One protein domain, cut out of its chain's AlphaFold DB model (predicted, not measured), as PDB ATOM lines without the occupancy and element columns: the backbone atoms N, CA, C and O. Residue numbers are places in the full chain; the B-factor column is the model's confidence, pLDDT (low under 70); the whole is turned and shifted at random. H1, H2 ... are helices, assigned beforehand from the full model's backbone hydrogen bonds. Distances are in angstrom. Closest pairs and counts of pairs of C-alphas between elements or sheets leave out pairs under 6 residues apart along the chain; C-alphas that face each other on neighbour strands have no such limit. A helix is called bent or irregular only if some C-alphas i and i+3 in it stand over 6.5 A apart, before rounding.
ATOM      1  N   TRP A  10      10.780 -18.179 -20.186       66.94
ATOM      2  CA  TRP A  10       9.662 -17.743 -19.363       66.94
ATOM      3  C   TRP A  10       8.779 -16.680 -20.041       66.94
ATOM      4  O   TRP A  10       7.565 -16.854 -20.123       66.94
ATOM      5  N   GLU A  11       9.360 -15.633 -20.638       65.06
ATOM      6  CA  GLU A  11       8.594 -14.638 -21.412       65.06
ATOM      7  C   GLU A  11       7.903 -15.243 -22.641       65.06
ATOM      8  O   GLU A  11       6.800 -14.833 -23.009       65.06
ATOM      9  N   ARG A  12       8.537 -16.224 -23.296       70.81
ATOM     10  CA  ARG A  12       7.921 -16.951 -24.418       70.81
ATOM     11  C   ARG A  12       6.771 -17.845 -23.960       70.81
ATOM     12  O   ARG A  12       5.762 -17.904 -24.661       70.81
ATOM     13  N   ALA A  13       6.906 -18.495 -22.805       67.50
ATOM     14  CA  ALA A  13       5.841 -19.292 -22.207       67.50
ATOM     15  C   ALA A  13       4.641 -18.410 -21.833       67.50
ATOM     16  O   ALA A  13       3.523 -18.713 -22.236       67.50
ATOM     17  N   MET A  14       4.870 -17.262 -21.188       62.28
ATOM     18  CA  MET A  14       3.792 -16.337 -20.816       62.28
ATOM     19  C   MET A  14       3.080 -15.705 -22.017       62.28
ATOM     20  O   MET A  14       1.876 -15.477 -21.952       62.28
ATOM     21  N   LYS A  15       3.773 -15.486 -23.145       64.94
ATOM     22  CA  LYS A  15       3.136 -15.007 -24.388       64.94
ATOM     23  C   LYS A  15       2.145 -16.023 -24.980       64.94
ATOM     24  O   LYS A  15       1.233 -15.625 -25.696       64.94
ATOM     25  N   LYS A  16       2.335 -17.319 -24.705       63.44
ATOM     26  CA  LYS A  16       1.449 -18.405 -25.153       63.44
ATOM     27  C   LYS A  16       0.287 -18.683 -24.200       63.44
ATOM     28  O   LYS A  16      -0.571 -19.473 -24.568       63.44
ATOM     29  N   VAL A  17       0.242 -18.066 -23.019       63.66
ATOM     30  CA  VAL A  17      -0.887 -18.219 -22.095       63.66
ATOM     31  C   VAL A  17      -1.988 -17.241 -22.522       63.66
ATOM     32  O   VAL A  17      -1.826 -16.031 -22.316       63.66
ATOM     33  N   PRO A  18      -3.098 -17.708 -23.127       54.66
ATOM     34  CA  PRO A  18      -4.227 -16.833 -23.402       54.66
ATOM     35  C   PRO A  18      -4.756 -16.312 -22.062       54.66
ATOM     36  O   PRO A  18      -4.995 -17.078 -21.133       54.66
ATOM     37  N   GLY A  19      -4.839 -14.988 -21.925       61.25
ATOM     38  CA  GLY A  19      -5.186 -14.340 -20.659       61.25
ATOM     39  C   GLY A  19      -4.014 -14.077 -19.704       61.25
ATOM     40  O   GLY A  19      -4.250 -13.512 -18.646       61.25
ATOM     41  N   GLY A  20      -2.753 -14.375 -20.049       59.25
ATOM     42  CA  GLY A  20      -1.598 -14.125 -19.164       59.25
ATOM     43  C   GLY A  20      -1.471 -12.669 -18.677       59.25
ATOM     44  O   GLY A  20      -1.116 -12.422 -17.525       59.25
ATOM     45  N   ALA A  21      -1.839 -11.696 -19.517       60.94
ATOM     46  CA  ALA A  21      -1.914 -10.285 -19.130       60.94
ATOM     47  C   ALA A  21      -3.090  -9.989 -18.177       60.94
ATOM     48  O   ALA A  21      -2.923  -9.240 -17.217       60.94
ATOM     49  N   ALA A  22      -4.250 -10.617 -18.397       62.41
ATOM     50  CA  ALA A  22      -5.424 -10.493 -17.533       62.41
ATOM     51  C   ALA A  22      -5.212 -11.169 -16.167       62.41
ATOM     52  O   ALA A  22      -5.608 -10.614 -15.150       62.41
ATOM     53  N   ILE A  23      -4.513 -12.308 -16.123       63.88
ATOM     54  CA  ILE A  23      -4.136 -12.998 -14.879       63.88
ATOM     55  C   ILE A  23      -3.151 -12.142 -14.082       63.88
ATOM     56  O   ILE A  23      -3.308 -11.991 -12.875       63.88
ATOM     57  N   LYS A  24      -2.164 -11.523 -14.745       66.56
ATOM     58  CA  LYS A  24      -1.225 -10.607 -14.084       66.56
ATOM     59  C   LYS A  24      -1.935  -9.369 -13.524       66.56
ATOM     60  O   LYS A  24      -1.643  -8.968 -12.402       66.56
ATOM     61  N   GLY A  25      -2.874  -8.796 -14.280       67.44
ATOM     62  CA  GLY A  25      -3.711  -7.683 -13.820       67.44
ATOM     63  C   GLY A  25      -4.588  -8.075 -12.630       67.44
ATOM     64  O   GLY A  25      -4.529  -7.426 -11.593       67.44
ATOM     65  N   GLY A  26      -5.314  -9.190 -12.737       71.06
ATOM     66  CA  GLY A  26      -6.160  -9.711 -11.663       71.06
ATOM     67  C   GLY A  26      -5.374 -10.053 -10.398       71.06
ATOM     68  O   GLY A  26      -5.803  -9.704  -9.304       71.06
ATOM     69  N   ALA A  27      -4.186 -10.650 -10.529       74.31
ATOM     70  CA  ALA A  27      -3.313 -10.939  -9.392       74.31
ATOM     71  C   ALA A  27      -2.840  -9.660  -8.683       74.31
ATOM     72  O   ALA A  27      -2.844  -9.613  -7.454       74.31
ATOM     73  N   LEU A  28      -2.483  -8.610  -9.433       74.50
ATOM     74  CA  LEU A  28      -2.123  -7.309  -8.856       74.50
ATOM     75  C   LEU A  28      -3.317  -6.639  -8.169       74.50
ATOM     76  O   LEU A  28      -3.159  -6.091  -7.082       74.50
ATOM     77  N   THR A  29      -4.512  -6.719  -8.758       79.69
ATOM     78  CA  THR A  29      -5.741  -6.194  -8.152       79.69
ATOM     79  C   THR A  29      -6.076  -6.920  -6.851       79.69
ATOM     80  O   THR A  29      -6.319  -6.267  -5.839       79.69
ATOM     81  N   VAL A  30      -6.034  -8.255  -6.836       80.19
ATOM     82  CA  VAL A  30      -6.311  -9.050  -5.630       80.19
ATOM     83  C   VAL A  30      -5.264  -8.785  -4.550       80.19
ATOM     84  O   VAL A  30      -5.631  -8.525  -3.407       80.19
ATOM     85  N   ALA A  31      -3.975  -8.768  -4.900       79.25
ATOM     86  CA  ALA A  31      -2.909  -8.439  -3.953       79.25
ATOM     87  C   ALA A  31      -3.061  -7.017  -3.385       79.25
ATOM     88  O   ALA A  31      -2.869  -6.814  -2.188       79.25
ATOM     89  N   GLY A  32      -3.462  -6.051  -4.217       80.44
ATOM     90  CA  GLY A  32      -3.760  -4.686  -3.788       80.44
ATOM     91  C   GLY A  32      -4.938  -4.611  -2.815       80.44
ATOM     92  O   GLY A  32      -4.829  -3.955  -1.783       80.44
ATOM     93  N   ILE A  33      -6.035  -5.323  -3.088       81.50
ATOM     94  CA  ILE A  33      -7.222  -5.360  -2.213       81.50
ATOM     95  C   ILE A  33      -6.895  -6.021  -0.869       81.50
ATOM     96  O   ILE A  33      -7.264  -5.499   0.186       81.50
ATOM     97  N   VAL A  34      -6.186  -7.151  -0.895       82.19
ATOM     98  CA  VAL A  34      -5.771  -7.866   0.321       82.19
ATOM     99  C   VAL A  34      -4.792  -7.017   1.132       82.19
ATOM    100  O   VAL A  34      -4.966  -6.875   2.340       82.19
ATOM    101  N   GLY A  35      -3.812  -6.394   0.474       81.50
ATOM    102  CA  GLY A  35      -2.853  -5.496   1.114       81.50
ATOM    103  C   GLY A  35      -3.517  -4.267   1.739       81.50
ATOM    104  O   GLY A  35      -3.218  -3.932   2.882       81.50
ATOM    105  N   LEU A  36      -4.464  -3.637   1.037       81.75
ATOM    106  CA  LEU A  36      -5.223  -2.495   1.552       81.75
ATOM    107  C   LEU A  36      -6.085  -2.894   2.755       81.75
ATOM    108  O   LEU A  36      -6.094  -2.193   3.762       81.75
ATOM    109  N   SER A  37      -6.749  -4.050   2.685       81.06
ATOM    110  CA  SER A  37      -7.562  -4.570   3.791       81.06
ATOM    111  C   SER A  37      -6.712  -4.867   5.029       81.06
ATOM    112  O   SER A  37      -7.076  -4.477   6.139       81.06
ATOM    113  N   ALA A  38      -5.551  -5.500   4.846       81.56
ATOM    114  CA  ALA A  38      -4.611  -5.775   5.930       81.56
ATOM    115  C   ALA A  38      -4.042  -4.481   6.539       81.56
ATOM    116  O   ALA A  38      -3.956  -4.364   7.761       81.56
ATOM    117  N   ALA A  39      -3.716  -3.486   5.709       81.06
ATOM    118  CA  ALA A  39      -3.256  -2.180   6.169       81.06
ATOM    119  C   ALA A  39      -4.344  -1.442   6.966       81.06
ATOM    120  O   ALA A  39      -4.069  -0.933   8.052       81.06
ATOM    121  N   SER A  40      -5.591  -1.433   6.488       79.69
ATOM    122  CA  SER A  40      -6.721  -0.837   7.212       79.69
ATOM    123  C   SER A  40      -6.994  -1.528   8.550       79.69
ATOM    124  O   SER A  40      -7.276  -0.848   9.542       79.69
ATOM    125  N   ALA A  41      -6.871  -2.856   8.609       82.12
ATOM    126  CA  ALA A  41      -7.003  -3.615   9.850       82.12
ATOM    127  C   ALA A  41      -5.869  -3.292  10.837       82.12
ATOM    128  O   ALA A  41      -6.134  -3.042  12.012       82.12
ATOM    129  N   ALA A  42      -4.625  -3.216  10.360       83.31
ATOM    130  CA  ALA A  42      -3.475  -2.849  11.184       83.31
ATOM    131  C   ALA A  42      -3.590  -1.417  11.731       83.31
ATOM    132  O   ALA A  42      -3.356  -1.196  12.917       83.31
ATOM    133  N   VAL A  43      -4.011  -0.454  10.902       83.94
ATOM    134  CA  VAL A  43      -4.250   0.936  11.326       83.94
ATOM    135  C   VAL A  43      -5.389   1.018  12.342       83.94
ATOM    136  O   VAL A  43      -5.263   1.735  13.334       83.94
ATOM    137  N   SER A  44      -6.476   0.265  12.149       81.31
ATOM    138  CA  SER A  44      -7.573   0.215  13.126       81.31
ATOM    139  C   SER A  44      -7.125  -0.388  14.454       81.31
ATOM    140  O   SER A  44      -7.443   0.168  15.498       81.31
ATOM    141  N   ALA A  45      -6.335  -1.464  14.430       80.62
ATOM    142  CA  ALA A  45      -5.777  -2.073  15.636       80.62
ATOM    143  C   ALA A  45      -4.790  -1.138  16.357       80.62
ATOM    144  O   ALA A  45      -4.822  -1.031  17.578       80.62
ATOM    145  N   LEU A  46      -3.943  -0.413  15.619       81.50
ATOM    146  CA  LEU A  46      -3.064   0.620  16.178       81.50
ATOM    147  C   LEU A  46      -3.862   1.753  16.824       81.50
ATOM    148  O   LEU A  46      -3.517   2.197  17.914       81.50
ATOM    149  N   ARG A  47      -4.945   2.196  16.180       77.88
ATOM    150  CA  ARG A  47      -5.822   3.238  16.719       77.88
ATOM    151  C   ARG A  47      -6.573   2.766  17.960       77.88
ATOM    152  O   ARG A  47      -6.679   3.533  18.906       77.88
ATOM    153  N   ASP A  48      -7.037   1.520  17.980       75.88
ATOM    154  CA  ASP A  48      -7.664   0.895  19.151       75.88
ATOM    155  C   ASP A  48      -6.683   0.815  20.332       75.88
ATOM    156  O   ASP A  48      -7.045   1.102  21.468       75.88
ATOM    157  N   LYS A  49      -5.402   0.538  20.053       66.62
ATOM    158  CA  LYS A  49      -4.326   0.560  21.057       66.62
ATOM    159  C   LYS A  49      -3.889   1.963  21.488       66.62
ATOM    160  O   LYS A  49      -3.311   2.093  22.562       66.62
ATOM    161  N   GLN A  50      -4.114   2.986  20.664       65.06
ATOM    162  CA  GLN A  50      -3.759   4.380  20.961       65.06
ATOM    163  C   GLN A  50      -4.912   5.196  21.543       65.06
ATOM    164  O   GLN A  50      -4.652   6.256  22.105       65.06
ATOM    165  N   ALA A  51      -6.162   4.753  21.400       56.91
ATOM    166  CA  ALA A  51      -7.302   5.387  22.038       56.91
ATOM    167  C   ALA A  51      -7.240   5.087  23.545       56.91
ATOM    168  O   ALA A  51      -7.445   3.933  23.933       56.91
TER     169      ALA A  51
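AT A GLANCE: This is residues 10 to 51 of the 53 residues of an uncharacterized protein of Mumia flava (UniProt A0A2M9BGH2). One long, straight helix, H2, makes nearly the whole length of this model, and a short helix, H1, is set crosswise at its first end, giving an L with one very long arm and one very short one. H1 and H2 meet near their ends through a tight link and do not fold back on each other. The printed part has 42 residues with two named helices, H1 then H2 along the chain, and no named strand; the class is all helix. The whole is extended, with a radius of gyration of the C-alphas of 17.2 A, and its C-alphas span 53 by 15 by 6 A, a rod.

IN THESE COORDINATES: Begin with H2, residues 20 to 50: find C-alpha 20 at (-1.598, -14.125, -19.164) and go on to C-alpha 50 at (-3.759, 4.380, 20.961), 44.2 A away, with z rising along the helix. Then go back to H1, residues 10 to 15, which begins with C-alpha 10 at (9.662, -17.743, -19.363) and measures 8.7 A from first to last C-alpha. Neither helix is bent.

HOW THE PARTS SIT: Look at Met 14 and Gly 20, whose C-alphas, 6.1 A apart, are the closest of H1 and H2. The two helices are close but not clearly touching, with 1 pair of C-alphas within 8 A. Their lines stand at 71 degrees, only just about perpendicular. In the backbones of H1 and H2, every O i to N i+4 pair is within hydrogen-bond range.

THE WHOLE: The two C-alphas farthest apart are those of Arg 12 and Ala 51, 53.7 A. Residues 10 to 51 stand free. The printed part has no cut, and the link from H1 to H2, 4 residues, is tight. In the B-factor column you find a mean pLDDT of 72.5 for the printed part, with residues 10 to 11, 13 to 25 and 49 to 51 under 70.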